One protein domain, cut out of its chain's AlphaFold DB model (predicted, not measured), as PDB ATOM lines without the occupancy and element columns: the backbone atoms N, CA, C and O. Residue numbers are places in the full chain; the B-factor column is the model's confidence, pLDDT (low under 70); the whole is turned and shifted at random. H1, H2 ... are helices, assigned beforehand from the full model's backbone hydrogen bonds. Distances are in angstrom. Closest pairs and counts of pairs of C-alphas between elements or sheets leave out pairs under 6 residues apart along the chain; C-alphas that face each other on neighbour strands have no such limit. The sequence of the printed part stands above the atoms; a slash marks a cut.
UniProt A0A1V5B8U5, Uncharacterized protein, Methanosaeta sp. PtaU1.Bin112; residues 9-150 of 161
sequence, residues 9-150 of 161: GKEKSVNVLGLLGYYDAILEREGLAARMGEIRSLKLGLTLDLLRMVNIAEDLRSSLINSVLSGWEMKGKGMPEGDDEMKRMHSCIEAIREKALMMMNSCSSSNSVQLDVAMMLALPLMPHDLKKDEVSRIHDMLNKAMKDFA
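AT A GLANCE: This is residues 9 to 150 of the 161 residues of an uncharacterized protein of Methanosaeta sp. PtaU1.Bin112 (UniProt A0A1V5B8U5). What shape is this? A flat slab of two layers: H1, H2 and H3 lie side by side in one, and H4, H5 and H6 side by side in the other. It is an up-and-down bundle, each helix running against the one before it. How much is printed? The printed part has 142 residues with six named helices, H1 to H6 in order, and no named strand: all helix. It is compact, with a radius of gyration of the C-alphas of 15.1 A and spans of 45 by 35 by 17 A.

HOW THE PARTS SIT: How do the first three helices stand? H1, residues 9 to 27, and H2, residues 36 to 53, form a hairpin at 3 degrees, closest at C-alphas 23 and 46, 7.2 A apart. H2, with residues 44 to 52 alone, forms another with H3, residues 58 to 71, closest at C-alphas 48 and 65, 6.2 A. And the last three? H4, residues 82 to 104, and H5, residues 109 to 121, form a hairpin, H4 with residues 95 to 103 alone, closest at C-alphas 96 and 119, 5.8 A. H5 forms another with H6, residues 135 to 150, which touches it with residues 142 to 149 alone, closest at C-alphas 113 and 149, 6.6 A. What joins the threes? H1 touches H4, closest at C-alphas 13 and 100, 4.9 A; H3 touches H6, closest at C-alphas 64 and 141, 6.5 A. H3 and H4 are apart. Are the helix backbones whole? Every O i to N i+4 pair is within hydrogen-bond range in H1, H2, H3 and H6, with 18 of 19 in H4 and 7 of 9 in H5.

IN THESE COORDINATES: Where are the anchors? H1 begins at C-alpha 9, (-38.560, 38.401, -19.937), and H6 ends at C-alpha 150, (-35.385, 46.253, -35.502). Which helices are long? H4 measures 32.4 A, H1 26.8 A and H2 25.8 A.

THE WHOLE: Which link is long? H5 to H6, residues 122 to 134. Is anything cut or uncertain? The printed part has no cut; pLDDT is under 70 at residues 9, 76 to 77 and 107 to 110.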
ATOM      1  N   GLY A   9     -39.597  39.164 -19.238       68.31
ATOM      2  CA  GLY A   9     -38.560  38.401 -19.937       68.31
ATOM      3  C   GLY A   9     -38.222  37.060 -19.274       68.31
ATOM      4  O   GLY A   9     -37.926  36.095 -19.972       68.31
ATOM      5  N   LYS A  10     -38.323  36.965 -17.943       79.75
ATOM      6  CA  LYS A  10     -38.043  35.742 -17.182       79.75
ATOM      7  C   LYS A  10     -39.137  34.693 -17.372       79.75
ATOM      8  O   LYS A  10     -38.814  33.530 -17.593       79.75
ATOM      9  N   GLU A  11     -40.407  35.094 -17.327       85.00
ATOM     10  CA  GLU A  11     -41.539  34.186 -17.569       85.00
ATOM     11  C   GLU A  11     -41.487  33.618 -18.991       85.00
ATOM     12  O   GLU A  11     -41.572  32.405 -19.187       85.00
ATOM     13  N   LYS A  12     -41.221  34.478 -19.980       87.81
ATOM     14  CA  LYS A  12     -41.027  34.046 -21.364       87.81
ATOM     15  C   LYS A  12     -39.866  33.061 -21.511       87.81
ATOM     16  O   LYS A  12     -40.045  32.027 -22.148       87.81
ATOM     17  N   SER A  13     -38.706  33.336 -20.906       90.56
ATOM     18  CA  SER A  13     -37.569  32.405 -20.917       90.56
ATOM     19  C   SER A  13     -37.925  31.039 -20.330       90.56
ATOM     20  O   SER A  13     -37.552  30.025 -20.912       90.56
ATOM     21  N   VAL A  14     -38.655  30.987 -19.208       92.25
ATOM     22  CA  VAL A  14     -39.098  29.717 -18.602       92.25
ATOM     23  C   VAL A  14     -39.998  28.939 -19.563       92.25
ATOM     24  O   VAL A  14     -39.761  27.754 -19.789       92.25
ATOM     25  N   ASN A  15     -40.983  29.605 -20.169       93.94
ATOM     26  CA  ASN A  15     -41.906  28.967 -21.109       93.94
ATOM     27  C   ASN A  15     -41.175  28.424 -22.343       93.94
ATOM     28  O   ASN A  15     -41.403  27.282 -22.743       93.94
ATOM     29  N   VAL A  16     -40.248  29.209 -22.903       95.44
ATOM     30  CA  VAL A  16     -39.416  28.783 -24.035       95.44
ATOM     31  C   VAL A  16     -38.570  27.571 -23.653       95.44
ATOM     32  O   VAL A  16     -38.579  26.582 -24.377       95.44
ATOM     33  N   LEU A  17     -37.884  27.588 -22.506       96.44
ATOM     34  CA  LEU A  17     -37.084  26.441 -22.066       96.44
ATOM     35  C   LEU A  17     -37.928  25.182 -21.845       96.44
ATOM     36  O   LEU A  17     -37.485  24.095 -22.208       96.44
ATOM     37  N   GLY A  18     -39.142  25.322 -21.306       97.44
ATOM     38  CA  GLY A  18     -40.084  24.212 -21.167       97.44
ATOM     39  C   GLY A  18     -40.467  23.603 -22.518       97.44
ATOM     40  O   GLY A  18     -40.393  22.386 -22.683       97.44
ATOM     41  N   LEU A  19     -40.802  24.442 -23.507       97.81
ATOM     42  CA  LEU A  19     -41.103  23.983 -24.866       97.81
ATOM     43  C   LEU A  19     -39.904  23.267 -25.498       97.81
ATOM     44  O   LEU A  19     -40.043  22.177 -26.049       97.81
ATOM     45  N   LEU A  20     -38.721  23.876 -25.412       97.75
ATOM     46  CA  LEU A  20     -37.498  23.315 -25.975       97.75
ATOM     47  C   LEU A  20     -37.152  21.971 -25.331       97.75
ATOM     48  O   LEU A  20     -36.801  21.044 -26.048       97.75
ATOM     49  N   GLY A  21     -37.289  21.847 -24.008       97.81
ATOM     50  CA  GLY A  21     -37.074  20.585 -23.296       97.81
ATOM     51  C   GLY A  21     -38.051  19.485 -23.719       97.81
ATOM     52  O   GLY A  21     -37.643  18.338 -23.877       97.81
ATOM     53  N   TYR A  22     -39.319  19.830 -23.972       97.94
ATOM     54  CA  TYR A  22     -40.307  18.884 -24.500       97.94
ATOM     55  C   TYR A  22     -39.900  18.325 -25.871       97.94
ATOM     56  O   TYR A  22     -39.919  17.110 -26.067       97.94
ATOM     57  N   TYR A  23     -39.508  19.189 -26.812       98.06
ATOM     58  CA  TYR A  23     -39.102  18.735 -28.145       98.06
ATOM     59  C   TYR A  23     -37.792  17.950 -28.122       98.06
ATOM     60  O   TYR A  23     -37.707  16.920 -28.786       98.06
ATOM     61  N   ASP A  24     -36.809  18.390 -27.338       96.31
ATOM     62  CA  ASP A  24     -35.512  17.718 -27.208       96.31
ATOM     63  C   ASP A  24     -35.677  16.281 -26.690       96.31
ATOM     64  O   ASP A  24     -35.209  15.336 -27.319       96.31
ATOM     65  N   ALA A  25     -36.479  16.092 -25.637       96.94
ATOM     66  CA  ALA A  25     -36.773  14.769 -25.084       96.94
ATOM     67  C   ALA A  25     -37.485  13.838 -26.084       96.94
ATOM     68  O   ALA A  25     -37.317  12.618 -26.044       96.94
ATOM     69  N   ILE A  26     -38.304  14.386 -26.989       95.94
ATOM     70  CA  ILE A  26     -38.929  13.586 -28.049       95.94
ATOM     71  C   ILE A  26     -37.908  13.200 -29.115       95.94
ATOM     72  O   ILE A  26     -37.963  12.071 -29.606       95.94
ATOM     73  N   LEU A  27     -37.004  14.113 -29.478       94.69
ATOM     74  CA  LEU A  27     -35.963  13.849 -30.469       94.69
ATOM     75  C   LEU A  27     -34.996  12.752 -30.006       94.69
ATOM     76  O   LEU A  27     -34.538  11.967 -30.826       94.69
ATOM     77  N   GLU A  28     -34.771  12.600 -28.704       93.06
ATOM     78  CA  GLU A  28     -33.936  11.527 -28.148       93.06
ATOM     79  C   GLU A  28     -34.568  10.121 -28.223       93.06
ATOM     80  O   GLU A  28     -33.921   9.124 -27.895       93.06
ATOM     81  N   ARG A  29     -35.830   9.990 -28.657       93.56
ATOM     82  CA  ARG A  29     -36.510   8.688 -28.715       93.56
ATOM     83  C   ARG A  29     -35.884   7.769 -29.762       93.56
ATOM     84  O   ARG A  29     -35.846   8.078 -30.955       93.56
ATOM     85  N   GLU A  30     -35.525   6.564 -29.327       92.62
ATOM     86  CA  GLU A  30     -34.981   5.525 -30.200       92.62
ATOM     87  C   GLU A  30     -35.886   5.239 -31.414       92.62
ATOM     88  O   GLU A  30     -37.123   5.221 -31.344       92.62
ATOM     89  N   GLY A  31     -35.250   5.036 -32.569       91.62
ATOM     90  CA  GLY A  31     -35.928   4.718 -33.825       91.62
ATOM     91  C   GLY A  31     -36.740   5.867 -34.435       91.62
ATOM     92  O   GLY A  31     -37.454   5.637 -35.413       91.62
ATOM     93  N   LEU A  32     -36.681   7.093 -33.898       93.62
ATOM     94  CA  LEU A  32     -37.317   8.257 -34.525       93.62
ATOM     95  C   LEU A  32     -36.700   8.582 -35.894       93.62
ATOM     96  O   LEU A  32     -37.443   8.867 -36.829       93.62
ATOM     97  N   ALA A  33     -35.380   8.426 -36.040       91.94
ATOM     98  CA  ALA A  33     -34.638   8.647 -37.286       91.94
ATOM     99  C   ALA A  33     -35.210   7.888 -38.500       91.94
ATOM    100  O   ALA A  33     -35.214   8.390 -39.620       91.94
ATOM    101  N   ALA A  34     -35.768   6.693 -38.280       92.62
ATOM    102  CA  ALA A  34     -36.380   5.883 -39.335       92.62
ATOM    103  C   ALA A  34     -37.805   6.340 -39.719       92.62
ATOM    104  O   ALA A  34     -38.397   5.824 -40.669       92.62
ATOM    105  N   ARG A  35     -38.392   7.286 -38.979       92.06
ATOM    106  CA  ARG A  35     -39.810   7.667 -39.052       92.06
ATOM    107  C   ARG A  35     -39.951   9.109 -39.527       92.06
ATOM    108  O   ARG A  35     -40.465   9.972 -38.822       92.06
ATOM    109  N   MET A  36     -39.549   9.356 -40.775       90.75
ATOM    110  CA  MET A  36     -39.537  10.698 -41.382       90.75
ATOM    111  C   MET A  36     -40.854  11.467 -41.253       90.75
ATOM    112  O   MET A  36     -40.836  12.673 -41.027       90.75
ATOM    113  N   GLY A  37     -42.000  10.791 -41.370       91.31
ATOM    114  CA  GLY A  37     -43.302  11.436 -41.177       91.31
ATOM    115  C   GLY A  37     -43.449  12.056 -39.782       91.31
ATOM    116  O   GLY A  37     -43.904  13.190 -39.672       91.31
ATOM    117  N   GLU A  38     -42.996  11.352 -38.740       94.44
ATOM    118  CA  GLU A  38     -43.009  11.854 -37.362       94.44
ATOM    119  C   GLU A  38     -42.035  13.021 -37.188       94.44
ATOM    120  O   GLU A  38     -42.424  14.043 -36.631       94.44
ATOM    121  N   ILE A  39     -40.815  12.923 -37.731       94.81
ATOM    122  CA  ILE A  39     -39.830  14.018 -37.687       94.81
ATOM    123  C   ILE A  39     -40.408  15.287 -38.319       94.81
ATOM    124  O   ILE A  39     -40.343  16.363 -37.725       94.81
ATOM    125  N   ARG A  40     -41.040  15.179 -39.495       94.31
ATOM    126  CA  ARG A  40     -41.650  16.333 -40.170       94.31
ATOM    127  C   ARG A  40     -42.802  16.927 -39.370       94.31
ATOM    128  O   ARG A  40     -42.908  18.147 -39.278       94.31
ATOM    129  N   SER A  41     -43.646  16.091 -38.772       95.69
ATOM    130  CA  SER A  41     -44.715  16.565 -37.890       95.69
ATOM    131  C   SER A  41     -44.167  17.273 -36.648       95.69
ATOM    132  O   SER A  41     -44.702  18.311 -36.261       95.69
ATOM    133  N   LEU A  42     -43.082  16.769 -36.055       96.88
ATOM    134  CA  LEU A  42     -42.418  17.403 -34.913       96.88
ATOM    135  C   LEU A  42     -41.784  18.739 -35.293       96.88
ATOM    136  O   LEU A  42     -41.970  19.720 -34.579       96.88
ATOM    137  N   LYS A  43     -41.096  18.803 -36.436       97.12
ATOM    138  CA  LYS A  43     -40.495  20.033 -36.965       97.12
ATOM    139  C   LYS A  43     -41.538  21.112 -37.248       97.12
ATOM    140  O   LYS A  43     -41.335  22.270 -36.878       97.12
ATOM    141  N   LEU A  44     -42.671  20.727 -37.844       97.81
ATOM    142  CA  LEU A  44     -43.811  21.622 -38.030       97.81
ATOM    143  C   LEU A  44     -44.334  22.110 -36.679       97.81
ATOM    144  O   LEU A  44     -44.472  23.313 -36.485       97.81
ATOM    145  N   GLY A  45     -44.585  21.198 -35.736       97.94
ATOM    146  CA  GLY A  45     -45.054  21.549 -34.396       97.94
ATOM    147  C   GLY A  45     -44.138  22.565 -33.711       97.94
ATOM    148  O   GLY A  45     -44.603  23.633 -33.320       97.94
ATOM    149  N   LEU A  46     -42.831  22.281 -33.672       98.25
ATOM    150  CA  LEU A  46     -41.830  23.161 -33.071       98.25
ATOM    151  C   LEU A  46     -41.819  24.535 -33.746       98.25
ATOM    152  O   LEU A  46     -41.848  25.553 -33.061       98.25
ATOM    153  N   THR A  47     -41.839  24.577 -35.081       98.00
ATOM    154  CA  THR A  47     -41.937  25.835 -35.839       98.00
ATOM    155  C   THR A  47     -43.157  26.649 -35.407       98.00
ATOM    156  O   THR A  47     -43.032  27.833 -35.103       98.00
ATOM    157  N   LEU A  48     -44.337  26.031 -35.346       98.12
ATOM    158  CA  LEU A  48     -45.577  26.730 -35.006       98.12
ATOM    159  C   LEU A  48     -45.605  27.210 -33.555       98.12
ATOM    160  O   LEU A  48     -46.065  28.321 -33.294       98.12
ATOM    161  N   ASP A  49     -45.111  26.408 -32.617       98.25
ATOM    162  CA  ASP A  49     -45.079  26.787 -31.207       98.25
ATOM    163  C   ASP A  49     -44.070  27.909 -30.942       98.25
ATOM    164  O   ASP A  49     -44.386  28.853 -30.217       98.25
ATOM    165  N   LEU A  50     -42.915  27.901 -31.617       97.56
ATOM    166  CA  LEU A  50     -41.988  29.037 -31.598       97.56
ATOM    167  C   LEU A  50     -42.657  30.307 -32.140       97.56
ATOM    168  O   LEU A  50     -42.618  31.345 -31.480       97.56
ATOM    169  N   LEU A  51     -43.347  30.230 -33.283       96.94
ATOM    170  CA  LEU A  51     -44.072  31.373 -33.851       96.94
ATOM    171  C   LEU A  51     -45.166  31.920 -32.921       96.94
ATOM    172  O   LEU A  51     -45.421  33.124 -32.917       96.94
ATOM    173  N   ARG A  52     -45.808  31.066 -32.115       96.50
ATOM    174  CA  ARG A  52     -46.809  31.490 -31.122       96.50
ATOM    175  C   ARG A  52     -46.190  32.259 -29.959       96.50
ATOM    176  O   ARG A  52     -46.819  33.192 -29.463       96.50
ATOM    177  N   MET A  53     -44.979  31.882 -29.544       94.75
ATOM    178  CA  MET A  53     -44.247  32.520 -28.443       94.75
ATOM    179  C   MET A  53     -43.546  33.822 -28.843       94.75
ATOM    180  O   MET A  53     -43.189  34.629 -27.977       94.75
ATOM    181  N   VAL A  54     -43.336  34.033 -30.142       93.50
ATOM    182  CA  VAL A  54     -42.729  35.253 -30.661       93.50
ATOM    183  C   VAL A  54     -43.685  36.444 -30.511       93.50
ATOM    184  O   VAL A  54     -44.859  36.382 -30.880       93.50
ATOM    185  N   ASN A  55     -43.179  37.563 -29.989       91.69
ATOM    186  CA  ASN A  55     -43.959  38.778 -29.767       91.69
ATOM    187  C   ASN A  55     -44.012  39.656 -31.031       91.69
ATOM    188  O   ASN A  55     -43.322  40.670 -31.129       91.69
ATOM    189  N   ILE A  56     -44.835  39.278 -32.006       93.12
ATOM    190  CA  ILE A  56     -45.138  40.065 -33.217       93.12
ATOM    191  C   ILE A  56     -46.621  40.445 -33.260       93.12
ATOM    192  O   ILE A  56     -47.420  39.955 -32.463       93.12
ATOM    193  N   ALA A  57     -46.987  41.341 -34.182       93.62
ATOM    194  CA  ALA A  57     -48.378  41.742 -34.359       93.62
ATOM    195  C   ALA A  57     -49.276  40.517 -34.640       93.62
ATOM    196  O   ALA A  57     -48.883  39.604 -35.371       93.62
ATOM    197  N   GLU A  58     -50.459  40.472 -34.019       94.25
ATOM    198  CA  GLU A  58     -51.346  39.297 -34.045       94.25
ATOM    199  C   GLU A  58     -51.794  38.903 -35.456       94.25
ATOM    200  O   GLU A  58     -51.874  37.717 -35.784       94.25
ATOM    201  N   ASP A  59     -52.048  39.892 -36.309       95.81
ATOM    202  CA  ASP A  59     -52.398  39.715 -37.716       95.81
ATOM    203  C   ASP A  59     -51.253  39.053 -38.495       95.81
ATOM    204  O   ASP A  59     -51.477  38.107 -39.257       95.81
ATOM    205  N   LEU A  60     -50.016  39.499 -38.254       96.31
ATOM    206  CA  LEU A  60     -48.819  38.934 -38.864       96.31
ATOM    207  C   LEU A  60     -48.565  37.509 -38.367       96.31
ATOM    208  O   LEU A  60     -48.346  36.620 -39.189       96.31
ATOM    209  N   ARG A  61     -48.653  37.270 -37.051       97.38
ATOM    210  CA  ARG A  61     -48.508  35.934 -36.449       97.38
ATOM    211  C   ARG A  61     -49.526  34.953 -37.009       97.38
ATOM    212  O   ARG A  61     -49.144  33.881 -37.470       97.38
ATOM    213  N   SER A  62     -50.802  35.326 -36.998       97.19
ATOM    214  CA  SER A  62     -51.890  34.472 -37.479       97.19
ATOM    215  C   SER A  62     -51.716  34.144 -38.957       97.19
ATOM    216  O   SER A  62     -51.827  32.987 -39.361       97.19
ATOM    217  N   SER A  63     -51.370  35.148 -39.765       97.25
ATOM    218  CA  SER A  63     -51.105  34.949 -41.187       97.25
ATOM    219  C   SER A  63     -49.906  34.024 -41.407       97.25
ATOM    220  O   SER A  63     -49.970  33.151 -42.266       97.25
ATOM    221  N   LEU A  64     -48.822  34.197 -40.643       96.81
ATOM    222  CA  LEU A  64     -47.594  33.419 -40.796       96.81
ATOM    223  C   LEU A  64     -47.816  31.956 -40.413       96.81
ATOM    224  O   LEU A  64     -47.449  31.067 -41.173       96.81
ATOM    225  N   ILE A  65     -48.483  31.711 -39.282       97.50
ATOM    226  CA  ILE A  65     -48.890  30.371 -38.840       97.50
ATOM    227  C   ILE A  65     -49.745  29.693 -39.912       97.50
ATOM    228  O   ILE A  65     -49.470  28.552 -40.279       97.50
ATOM    229  N   ASN A  66     -50.748  30.395 -40.447       97.56
ATOM    230  CA  ASN A  66     -51.623  29.845 -41.479       97.56
ATOM    231  C   ASN A  66     -50.861  29.537 -42.771       97.56
ATOM    232  O   ASN A  66     -51.048  28.459 -43.328       97.56
ATOM    233  N   SER A  67     -49.980  30.437 -43.216       97.06
ATOM    234  CA  SER A  67     -49.147  30.225 -44.402       97.06
ATOM    235  C   SER A  67     -48.184  29.053 -44.229       97.06
ATOM    236  O   SER A  67     -48.086  28.223 -45.129       97.06
ATOM    237  N   VAL A  68     -47.523  28.927 -43.074       97.56
ATOM    238  CA  VAL A  68     -46.659  27.774 -42.775       97.56
ATOM    239  C   VAL A  68     -47.473  26.482 -42.775       97.56
ATOM    240  O   VAL A  68     -47.076  25.523 -43.427       97.56
ATOM    241  N   LEU A  69     -48.636  26.457 -42.119       96.69
ATOM    242  CA  LEU A  69     -49.524  25.292 -42.099       96.69
ATOM    243  C   LEU A  69     -49.993  24.882 -43.502       96.69
ATOM    244  O   LEU A  69     -49.928  23.705 -43.849       96.69
ATOM    245  N   SER A  70     -50.460  25.830 -44.319       95.25
ATOM    246  CA  SER A  70     -50.958  25.542 -45.673       95.25
ATOM    247  C   SER A  70     -49.842  25.204 -46.661       95.25
ATOM    248  O   SER A  70     -50.044  24.430 -47.607       95.25
ATOM    249  N   GLY A  71     -48.677  25.815 -46.452       95.81
ATOM    250  CA  GLY A  71     -47.486  25.664 -47.270       95.81
ATOM    251  C   GLY A  71     -46.639  24.457 -46.901       95.81
ATOM    252  O   GLY A  71     -45.787  24.093 -47.700       95.81
ATOM    253  N   TRP A  72     -46.865  23.817 -45.750       96.81
ATOM    254  CA  TRP A  72     -46.053  22.687 -45.308       96.81
ATOM    255  C   TRP A  72     -46.129  21.515 -46.286       96.81
ATOM    256  O   TRP A  72     -47.208  21.018 -46.620       96.81
ATOM    257  N   GLU A  73     -44.966  21.050 -46.726       92.94
ATOM    258  CA  GLU A  73     -44.838  19.887 -47.587       92.94
ATOM    259  C   GLU A  73     -44.536  18.651 -46.736       92.94
ATOM    260  O   GLU A  73     -43.494  18.550 -46.093       92.94
ATOM    261  N   MET A  74     -45.444  17.674 -46.716       87.69
ATOM    262  CA  MET A  74     -45.216  16.419 -45.989       87.69
ATOM    263  C   MET A  74     -44.351  15.439 -46.787       87.69
ATOM    264  O   MET A  74     -43.747  14.550 -46.189       87.69
ATOM    265  N   LYS A  75     -44.285  15.577 -48.118       80.62
ATOM    266  CA  LYS A  75     -43.530  14.686 -49.007       80.62
ATOM    267  C   LYS A  75     -42.821  15.485 -50.100       80.62
ATOM    268  O   LYS A  75     -43.454  16.080 -50.958       80.62
ATOM    269  N   GLY A  76     -41.496  15.425 -50.137       66.94
ATOM    270  CA  GLY A  76     -40.692  16.191 -51.087       66.94
ATOM    271  C   GLY A  76     -39.513  15.385 -51.608       66.94
ATOM    272  O   GLY A  76     -38.952  14.542 -50.909       66.94
ATOM    273  N   LYS A  77     -39.132  15.638 -52.860       67.56
ATOM    274  CA  LYS A  77     -37.882  15.105 -53.414       67.56
ATOM    275  C   LYS A  77     -36.701  15.850 -52.790       67.56
ATOM    276  O   LYS A  77     -36.757  17.068 -52.664       67.56
ATOM    277  N   GLY A  78     -35.635  15.125 -52.450       71.44
ATOM    278  CA  GLY A  78     -34.441  15.713 -51.833       71.44
ATOM    279  C   GLY A  78     -34.619  16.071 -50.357       71.44
ATOM    280  O   GLY A  78     -33.918  16.950 -49.863       71.44
ATOM    281  N   MET A  79     -35.565  15.421 -49.667       77.19
ATOM    282  CA  MET A  79     -35.663  15.535 -48.217       77.19
ATOM    283  C   MET A  79     -34.408  14.954 -47.561       77.19
ATOM    284  O   MET A  79     -33.930  13.907 -48.006       77.19
ATOM    285  N   PRO A  80     -33.883  15.613 -46.523       81.25
ATOM    286  CA  PRO A  80     -32.766  15.075 -45.773       81.25
ATOM    287  C   PRO A  80     -33.102  13.755 -45.080       81.25
ATOM    288  O   PRO A  80     -34.270  13.457 -44.817       81.25
ATOM    289  N   GLU A  81     -32.062  12.995 -44.748       88.19
ATOM    290  CA  GLU A  81     -32.192  11.815 -43.897       88.19
ATOM    291  C   GLU A  81     -32.638  12.202 -42.480       88.19
ATOM    292  O   GLU A  81     -32.460  13.343 -42.040       88.19
ATOM    293  N   GLY A  82     -33.238  11.250 -41.760       89.50
ATOM    294  CA  GLY A  82     -33.826  11.510 -40.445       89.50
ATOM    295  C   GLY A  82     -32.815  12.016 -39.426       89.50
ATOM    296  O   GLY A  82     -33.100  12.989 -38.733       89.50
ATOM    297  N   ASP A  83     -31.618  11.429 -39.398       92.00
ATOM    298  CA  ASP A  83     -30.544  11.847 -38.491       92.00
ATOM    299  C   ASP A  83     -30.084  13.285 -38.765       92.00
ATOM    300  O   ASP A  83     -29.936  14.086 -37.839       92.00
ATOM    301  N   ASP A  84     -29.922  13.652 -40.039       92.81
ATOM    302  CA  ASP A  84     -29.554  15.014 -40.436       92.81
ATOM    303  C   ASP A  84     -30.622  16.030 -40.029       92.81
ATOM    304  O   ASP A  84     -30.320  17.154 -39.612       92.81
ATOM    305  N   GLU A  85     -31.887  15.645 -40.176       93.00
ATOM    306  CA  GLU A  85     -33.015  16.496 -39.846       93.00
ATOM    307  C   GLU A  85     -33.151  16.706 -38.339       93.00
ATOM    308  O   GLU A  85     -33.274  17.845 -37.881       93.00
ATOM    309  N   MET A  86     -33.030  15.632 -37.563       94.94
ATOM    310  CA  MET A  86     -33.012  15.688 -36.105       94.94
ATOM    311  C   MET A  86     -31.829  16.517 -35.597       94.94
ATOM    312  O   MET A  86     -32.009  17.385 -34.745       94.94
ATOM    313  N   LYS A  87     -30.633  16.349 -36.173       94.94
ATOM    314  CA  LYS A  87     -29.447  17.142 -35.821       94.94
ATOM    315  C   LYS A  87     -29.647  18.639 -36.066       94.94
ATOM    316  O   LYS A  87     -29.219  19.462 -35.250       94.94
ATOM    317  N   ARG A  88     -30.307  19.015 -37.166       94.50
ATOM    318  CA  ARG A  88     -30.684  20.414 -37.420       94.50
ATOM    319  C   ARG A  88     -31.669  20.926 -36.377       94.50
ATOM    320  O   ARG A  88     -31.458  22.015 -35.855       94.50
ATOM    321  N   MET A  89     -32.693  20.143 -36.037       96.81
ATOM    322  CA  MET A  89     -33.649  20.520 -34.992       96.81
ATOM    323  C   MET A  89     -32.965  20.714 -33.634       96.81
ATOM    324  O   MET A  89     -33.198  21.742 -33.004       96.81
ATOM    325  N   HIS A  90     -32.066  19.814 -33.222       96.75
ATOM    326  CA  HIS A  90     -31.262  20.000 -32.008       96.75
ATOM    327  C   HIS A  90     -30.426  21.281 -32.067       96.75
ATOM    328  O   HIS A  90     -30.400  22.044 -31.110       96.75
ATOM    329  N   SER A  91     -29.795  21.572 -33.209       96.50
ATOM    330  CA  SER A  91     -28.997  22.797 -33.371       96.50
ATOM    331  C   SER A  91     -29.850  24.065 -33.216       96.50
ATOM    332  O   SER A  91     -29.429  25.022 -32.568       96.50
ATOM    333  N   CYS A  92     -31.069  24.064 -33.768       96.56
ATOM    334  CA  CYS A  92     -32.055  25.126 -33.562       96.56
ATOM    335  C   CYS A  92     -32.454  25.252 -32.083       96.56
ATOM    336  O   CYS A  92     -32.483  26.359 -31.545       96.56
ATOM    337  N   ILE A  93     -32.740  24.126 -31.422       97.88
ATOM    338  CA  ILE A  93     -33.113  24.079 -30.003       97.88
ATOM    339  C   ILE A  93     -31.999  24.668 -29.133       97.88
ATOM    340  O   ILE A  93     -32.278  25.549 -28.318       97.88
ATOM    341  N   GLU A  94     -30.751  24.249 -29.338       97.12
ATOM    342  CA  GLU A  94     -29.598  24.733 -28.576       97.12
ATOM    343  C   GLU A  94     -29.380  26.238 -28.744       97.12
ATOM    344  O   GLU A  94     -29.219  26.951 -27.751       97.12
ATOM    345  N   ALA A  95     -29.468  26.751 -29.975       96.19
ATOM    346  CA  ALA A  95     -29.303  28.179 -30.245       96.19
ATOM    347  C   ALA A  95     -30.330  29.045 -29.485       96.19
ATOM    348  O   ALA A  95     -30.004  30.121 -28.976       96.19
ATOM    349  N   ILE A  96     -31.578  28.576 -29.372       96.50
ATOM    350  CA  ILE A  96     -32.629  29.284 -28.628       96.50
ATOM    351  C   ILE A  96     -32.438  29.097 -27.116       96.50
ATOM    352  O   ILE A  96     -32.597  30.051 -26.350       96.50
ATOM    353  N   ARG A  97     -32.078  27.884 -26.679       96.00
ATOM    354  CA  ARG A  97     -31.853  27.518 -25.274       96.00
ATOM    355  C   ARG A  97     -30.759  28.368 -24.642       96.00
ATOM    356  O   ARG A  97     -30.986  28.941 -23.577       96.00
ATOM    357  N   GLU A  98     -29.618  28.506 -25.315       93.56
ATOM    358  CA  GLU A  98     -28.508  29.351 -24.870       93.56
ATOM    359  C   GLU A  98     -28.988  30.786 -24.617       93.56
ATOM    360  O   GLU A  98     -28.751  31.366 -23.550       93.56
ATOM    361  N   LYS A  99     -29.761  31.340 -25.561       91.62
ATOM    362  CA  LYS A  99     -30.284  32.698 -25.431       91.62
ATOM    363  C   LYS A  99     -31.290  32.833 -24.290       91.62
ATOM    364  O   LYS A  99     -31.224  33.800 -23.528       91.62
ATOM    365  N   ALA A 100     -32.198  31.872 -24.144       92.06
ATOM    366  CA  ALA A 100     -33.200  31.869 -23.083       92.06
ATOM    367  C   ALA A 100     -32.560  31.790 -21.685       92.06
ATOM    368  O   ALA A 100     -32.981  32.527 -20.788       92.06
ATOM    369  N   LEU A 101     -31.513  30.969 -21.514       91.38
ATOM    370  CA  LEU A 101     -30.734  30.855 -20.274       91.38
ATOM    371  C   LEU A 101     -29.986  32.151 -19.941       91.38
ATOM    372  O   LEU A 101     -30.047  32.621 -18.803       91.38
ATOM    373  N   MET A 102     -29.333  32.773 -20.928       87.31
ATOM    374  CA  MET A 102     -28.662  34.068 -20.746       87.31
ATOM    375  C   MET A 102     -29.638  35.138 -20.227       87.31
ATOM    376  O   MET A 102     -29.307  35.945 -19.354       87.31
ATOM    377  N   MET A 103     -30.867  35.124 -20.737       83.38
ATOM    378  CA  MET A 103     -31.896  36.093 -20.366       83.38
ATOM    379  C   MET A 103     -32.592  35.790 -19.048       83.38
ATOM    380  O   MET A 103     -32.994  36.713 -18.350       83.38
ATOM    381  N   MET A 104     -32.691  34.523 -18.654       82.31
ATOM    382  CA  MET A 104     -33.223  34.159 -17.340       82.31
ATOM    383  C   MET A 104     -32.396  34.762 -16.194       82.31
ATOM    384  O   MET A 104     -32.936  35.069 -15.130       82.31
ATOM    385  N   ASN A 105     -31.103  34.975 -16.445       78.44
ATOM    386  CA  ASN A 105     -30.144  35.542 -15.504       78.44
ATOM    387  C   ASN A 105     -30.005  37.076 -15.605       78.44
ATOM    388  O   ASN A 105     -29.177  37.652 -14.902       78.44
ATOM    389  N   SER A 106     -30.786  37.762 -16.456       70.06
ATOM    390  CA  SER A 106     -30.713  39.222 -16.619       70.06
ATOM    391  C   SER A 106     -32.087  39.883 -16.816       70.06
ATOM    392  O   SER A 106     -32.844  39.540 -17.720       70.06
ATOM    393  N   CYS A 107     -32.415  40.885 -15.990       62.06
ATOM    394  CA  CYS A 107     -33.700  41.599 -16.043       62.06
ATOM    395  C   CYS A 107     -33.606  42.960 -16.737       62.06
ATOM    396  O   CYS A 107     -33.753  44.002 -16.101       62.06
ATOM    397  N   SER A 108     -33.387  42.957 -18.053       66.31
ATOM    398  CA  SER A 108     -33.559  44.151 -18.887       66.31
ATOM    399  C   SER A 108     -34.689  43.952 -19.904       66.31
ATOM    400  O   SER A 108     -34.893  42.864 -20.442       66.31
ATOM    401  N   SER A 109     -35.433  45.018 -20.197       60.03
ATOM    402  CA  SER A 109     -36.484  45.022 -21.226       60.03
ATOM    403  C   SER A 109     -35.932  44.780 -22.636       60.03
ATOM    404  O   SER A 109     -36.627  44.230 -23.485       60.03
ATOM    405  N   SER A 110     -34.656  45.108 -22.881       66.31
ATOM    406  CA  SER A 110     -33.969  44.820 -24.145       66.31
ATOM    407  C   SER A 110     -33.726  43.328 -24.373       66.31
ATOM    408  O   SER A 110     -33.406  42.930 -25.495       66.31
ATOM    409  N   ASN A 111     -33.880  42.495 -23.342       71.19
ATOM    410  CA  ASN A 111     -33.699  41.061 -23.460       71.19
ATOM    411  C   ASN A 111     -34.878  40.405 -24.184       71.19
ATOM    412  O   ASN A 111     -34.644  39.589 -25.065       71.19
ATOM    413  N   SER A 112     -36.133  40.780 -23.910       76.56
ATOM    414  CA  SER A 112     -37.306  40.095 -24.494       76.56
ATOM    415  C   SER A 112     -37.269  40.061 -26.030       76.56
ATOM    416  O   SER A 112     -37.405  38.990 -26.622       76.56
ATOM    417  N   VAL A 113     -36.950  41.198 -26.658       87.06
ATOM    418  CA  VAL A 113     -36.775  41.326 -28.115       87.06
ATOM    419  C   VAL A 113     -35.608  40.474 -28.625       87.06
ATOM    420  O   VAL A 113     -35.669  39.939 -29.727       87.06
ATOM    421  N   GLN A 114     -34.542  40.296 -27.842       88.88
ATOM    422  CA  GLN A 114     -33.421  39.449 -28.253       88.88
ATOM    423  C   GLN A 114     -33.782  37.960 -28.281       88.88
ATOM    424  O   GLN A 114     -33.268  37.249 -29.144       88.88
ATOM    425  N   LEU A 115     -34.649  37.482 -27.381       90.94
ATOM    426  CA  LEU A 115     -35.160  36.107 -27.457       90.94
ATOM    427  C   LEU A 115     -36.103  35.932 -28.640       90.94
ATOM    428  O   LEU A 115     -36.024  34.915 -29.316       90.94
ATOM    429  N   ASP A 116     -36.948  36.926 -28.921       93.12
ATOM    430  CA  ASP A 116     -37.794  36.931 -30.120       93.12
ATOM    431  C   ASP A 116     -36.971  36.808 -31.402       93.12
ATOM    432  O   ASP A 116     -37.247  35.956 -32.246       93.12
ATOM    433  N   VAL A 117     -35.908  37.606 -31.507       93.44
ATOM    434  CA  VAL A 117     -34.959  37.545 -32.621       93.44
ATOM    435  C   VAL A 117     -34.280  36.179 -32.695       93.44
ATOM    436  O   VAL A 117     -34.203  35.605 -33.778       93.44
ATOM    437  N   ALA A 118     -33.814  35.629 -31.570       94.62
ATOM    438  CA  ALA A 118     -33.166  34.319 -31.560       94.62
ATOM    439  C   ALA A 118     -34.121  33.197 -31.993       94.62
ATOM    440  O   ALA A 118     -33.745  32.388 -32.835       94.62
ATOM    441  N   MET A 119     -35.360  33.187 -31.490       95.75
ATOM    442  CA  MET A 119     -36.384  32.228 -31.915       95.75
ATOM    443  C   MET A 119     -36.653  32.322 -33.415       95.75
ATOM    444  O   MET A 119     -36.733  31.294 -34.073       95.75
ATOM    445  N   MET A 120     -36.747  33.538 -33.959       95.31
ATOM    446  CA  MET A 120     -37.033  33.764 -35.378       95.31
ATOM    447  C   MET A 120     -35.869  33.385 -36.297       95.31
ATOM    448  O   MET A 120     -36.100  32.833 -37.369       95.31
ATOM    449  N   LEU A 121     -34.625  33.636 -35.880       94.31
ATOM    450  CA  LEU A 121     -33.428  33.250 -36.635       94.31
ATOM    451  C   LEU A 121     -33.160  31.744 -36.588       94.31
ATOM    452  O   LEU A 121     -32.652  31.184 -37.556       94.31
ATOM    453  N   ALA A 122     -33.488  31.098 -35.471       96.12
ATOM    454  CA  ALA A 122     -33.289  29.670 -35.265       96.12
ATOM    455  C   ALA A 122     -34.543  28.836 -35.575       96.12
ATOM    456  O   ALA A 122     -34.582  27.658 -35.216       96.12
ATOM    457  N   LEU A 123     -35.564  29.407 -36.232       95.12
ATOM    458  CA  LEU A 123     -36.738  28.646 -36.662       95.12
ATOM    459  C   LEU A 123     -36.283  27.420 -37.469       95.12
ATOM    460  O   LEU A 123     -35.544  27.578 -38.445       95.12
ATOM    461  N   PRO A 124     -36.734  26.205 -37.117       94.06
ATOM    462  CA  PRO A 124     -36.407  25.002 -37.868       94.06
ATOM    463  C   PRO A 124     -37.294  24.938 -39.117       94.06
ATOM    464  O   PRO A 124     -38.128  24.050 -39.255       94.06
ATOM    465  N   LEU A 125     -37.125  25.901 -40.022       94.06
ATOM    466  CA  LEU A 125     -37.905  26.071 -41.239       94.06
ATOM    467  C   LEU A 125     -36.962  26.311 -42.419       94.06
ATOM    468  O   LEU A 125     -36.283  27.331 -42.492       94.06
ATOM    469  N   MET A 126     -36.934  25.368 -43.355       92.06
ATOM    470  CA  MET A 126     -36.106  25.416 -44.554       92.06
ATOM    471  C   MET A 126     -36.980  25.551 -45.805       92.06
ATOM    472  O   MET A 126     -38.121  25.093 -45.813       92.06
ATOM    473  N   PRO A 127     -36.450  26.079 -46.925       90.94
ATOM    474  CA  PRO A 127     -37.225  26.203 -48.161       90.94
ATOM    475  C   PRO A 127     -37.821  24.883 -48.671       90.94
ATOM    476  O   PRO A 127     -38.904  24.885 -49.241       90.94
ATOM    477  N   HIS A 128     -37.138  23.754 -48.457       90.69
ATOM    478  CA  HIS A 128     -37.631  22.432 -48.862       90.69
ATOM    479  C   HIS A 128     -38.752  21.890 -47.966       90.69
ATOM    480  O   HIS A 128     -39.358  20.876 -48.306       90.69
ATOM    481  N   ASP A 129     -39.022  22.529 -46.823       93.25
ATOM    482  CA  ASP A 129     -40.157  22.167 -45.976       93.25
ATOM    483  C   ASP A 129     -41.485  22.703 -46.492       93.25
ATOM    484  O   ASP A 129     -42.544  22.320 -45.996       93.25
ATOM    485  N   LEU A 130     -41.415  23.602 -47.466       94.81
ATOM    486  CA  LEU A 130     -42.536  24.357 -47.971       94.81
ATOM    487  C   LEU A 130     -42.775  24.026 -49.442       94.81
ATOM    488  O   LEU A 130     -41.854  23.735 -50.210       94.81
ATOM    489  N   LYS A 131     -44.031  24.141 -49.859       94.44
ATOM    490  CA  LYS A 131     -44.398  24.182 -51.271       94.44
ATOM    491  C   LYS A 131     -43.698  25.365 -51.931       94.44
ATOM    492  O   LYS A 131     -43.617  26.457 -51.369       94.44
ATOM    493  N   LYS A 132     -43.181  25.136 -53.138       91.50
ATOM    494  CA  LYS A 132     -42.291  26.070 -53.846       91.50
ATOM    495  C   LYS A 132     -42.891  27.473 -54.018       91.50
ATOM    496  O   LYS A 132     -42.159  28.455 -53.967       91.50
ATOM    497  N   ASP A 133     -44.195  27.554 -54.239       92.81
ATOM    498  CA  ASP A 133     -44.971  28.783 -54.406       92.81
ATOM    499  C   ASP A 133     -45.199  29.553 -53.094       92.81
ATOM    500  O   ASP A 133     -45.344  30.774 -53.123       92.81
ATOM    501  N   GLU A 134     -45.135  28.885 -51.941       94.50
ATOM    502  CA  GLU A 134     -45.312  29.511 -50.624       94.50
ATOM    503  C   GLU A 134     -43.998  30.035 -50.017       94.50
ATOM    504  O   GLU A 134     -44.029  30.910 -49.149       94.50
ATOM    505  N   VAL A 135     -42.833  29.564 -50.491       94.44
ATOM    506  CA  VAL A 135     -41.511  29.936 -49.940       94.44
ATOM    507  C   VAL A 135     -41.307  31.453 -49.902       94.44
ATOM    508  O   VAL A 135     -40.971  32.000 -48.854       94.44
ATOM    509  N   SER A 136     -41.520  32.147 -51.029       95.88
ATOM    510  CA  SER A 136     -41.281  33.599 -51.109       95.88
ATOM    511  C   SER A 136     -42.192  34.361 -50.155       95.88
ATOM    512  O   SER A 136     -41.735  35.218 -49.406       95.88
ATOM    513  N   ARG A 137     -43.477  33.997 -50.139       96.38
ATOM    514  CA  ARG A 137     -44.486  34.637 -49.301       96.38
ATOM    515  C   ARG A 137     -44.159  34.493 -47.815       96.38
ATOM    516  O   ARG A 137     -44.221  35.473 -47.079       96.38
ATOM    517  N   ILE A 138     -43.799  33.288 -47.374       96.81
ATOM    518  CA  ILE A 138     -43.438  33.032 -45.975       96.81
ATOM    519  C   ILE A 138     -42.158  33.793 -45.606       96.81
ATOM    520  O   ILE A 138     -42.125  34.448 -44.564       96.81
ATOM    521  N   HIS A 139     -41.138  33.798 -46.470       95.56
ATOM    522  CA  HIS A 139     -39.926  34.593 -46.250       95.56
ATOM    523  C   HIS A 139     -40.210  36.097 -46.133       95.56
ATOM    524  O   HIS A 139     -39.655  36.747 -45.249       95.56
ATOM    525  N   ASP A 140     -41.093  36.660 -46.959       96.81
ATOM    526  CA  ASP A 140     -41.461  38.079 -46.877       96.81
ATOM    527  C   ASP A 140     -42.107  38.427 -45.530       96.81
ATOM    528  O   ASP A 140     -41.833  39.479 -44.944       96.81
ATOM    529  N   MET A 141     -42.923  37.521 -44.995       97.00
ATOM    530  CA  MET A 141     -43.566  37.687 -43.693       97.00
ATOM    531  C   MET A 141     -42.575  37.559 -42.532       97.00
ATOM    532  O   MET A 141     -42.630  38.363 -41.599       97.00
ATOM    533  N   LEU A 142     -41.631  36.614 -42.606       96.06
ATOM    534  CA  LEU A 142     -40.519  36.517 -41.654       96.06
ATOM    535  C   LEU A 142     -39.664  37.792 -41.681       96.06
ATOM    536  O   LEU A 142     -39.342  38.347 -40.632       96.06
ATOM    537  N   ASN A 143     -39.368  38.319 -42.869       96.06
ATOM    538  CA  ASN A 143     -38.639  39.576 -43.031       96.06
ATOM    539  C   ASN A 143     -39.394  40.764 -42.428       96.06
ATOM    540  O   ASN A 143     -38.777  41.636 -41.817       96.06
ATOM    541  N   LYS A 144     -40.724  40.810 -42.570       96.06
ATOM    542  CA  LYS A 144     -41.556  41.835 -41.928       96.06
ATOM    543  C   LYS A 144     -41.456  41.753 -40.402       96.06
ATOM    544  O   LYS A 144     -41.186  42.770 -39.772       96.06
ATOM    545  N   ALA A 145     -41.557  40.555 -39.825       94.62
ATOM    546  CA  ALA A 145     -41.371  40.349 -38.387       94.62
ATOM    547  C   ALA A 145     -39.981  40.812 -37.906       94.62
ATOM    548  O   ALA A 145     -39.868  41.505 -36.897       94.62
ATOM    549  N   MET A 146     -38.922  40.501 -38.661       95.00
ATOM    550  CA  MET A 146     -37.561  40.941 -38.331       95.00
ATOM    551  C   MET A 146     -37.395  42.466 -38.379       95.00
ATOM    552  O   MET A 146     -36.733  43.039 -37.511       95.00
ATOM    553  N   LYS A 147     -38.026  43.140 -39.352       93.81
ATOM    554  CA  LYS A 147     -38.062  44.611 -39.419       93.81
ATOM    555  C   LYS A 147     -38.798  45.214 -38.223       93.81
ATOM    556  O   LYS A 147     -38.326  46.205 -37.670       93.81
ATOM    557  N   ASP A 148     -39.890  44.592 -37.782       91.00
ATOM    558  CA  ASP A 148     -40.629  45.044 -36.602       91.00
ATOM    559  C   ASP A 148     -39.768  44.962 -35.330       91.00
ATOM    560  O   ASP A 148     -39.802  45.877 -34.506       91.00
ATOM    561  N   PHE A 149     -38.942  43.920 -35.165       90.44
ATOM    562  CA  PHE A 149     -37.998  43.862 -34.041       90.44
ATOM    563  C   PHE A 149     -36.928  44.946 -34.116       90.44
ATOM    564  O   PHE A 149     -36.608  45.546 -33.088       90.44
ATOM    565  N   ALA A 150     -36.380  45.203 -35.307       88.69
ATOM    566  CA  ALA A 150     -35.385  46.253 -35.502       88.69
ATOM    567  C   ALA A 150     -35.950  47.626 -35.104       88.69
ATOM    568  O   ALA A 150     -35.344  48.321 -34.290       88.69
TER     569      ALA A 150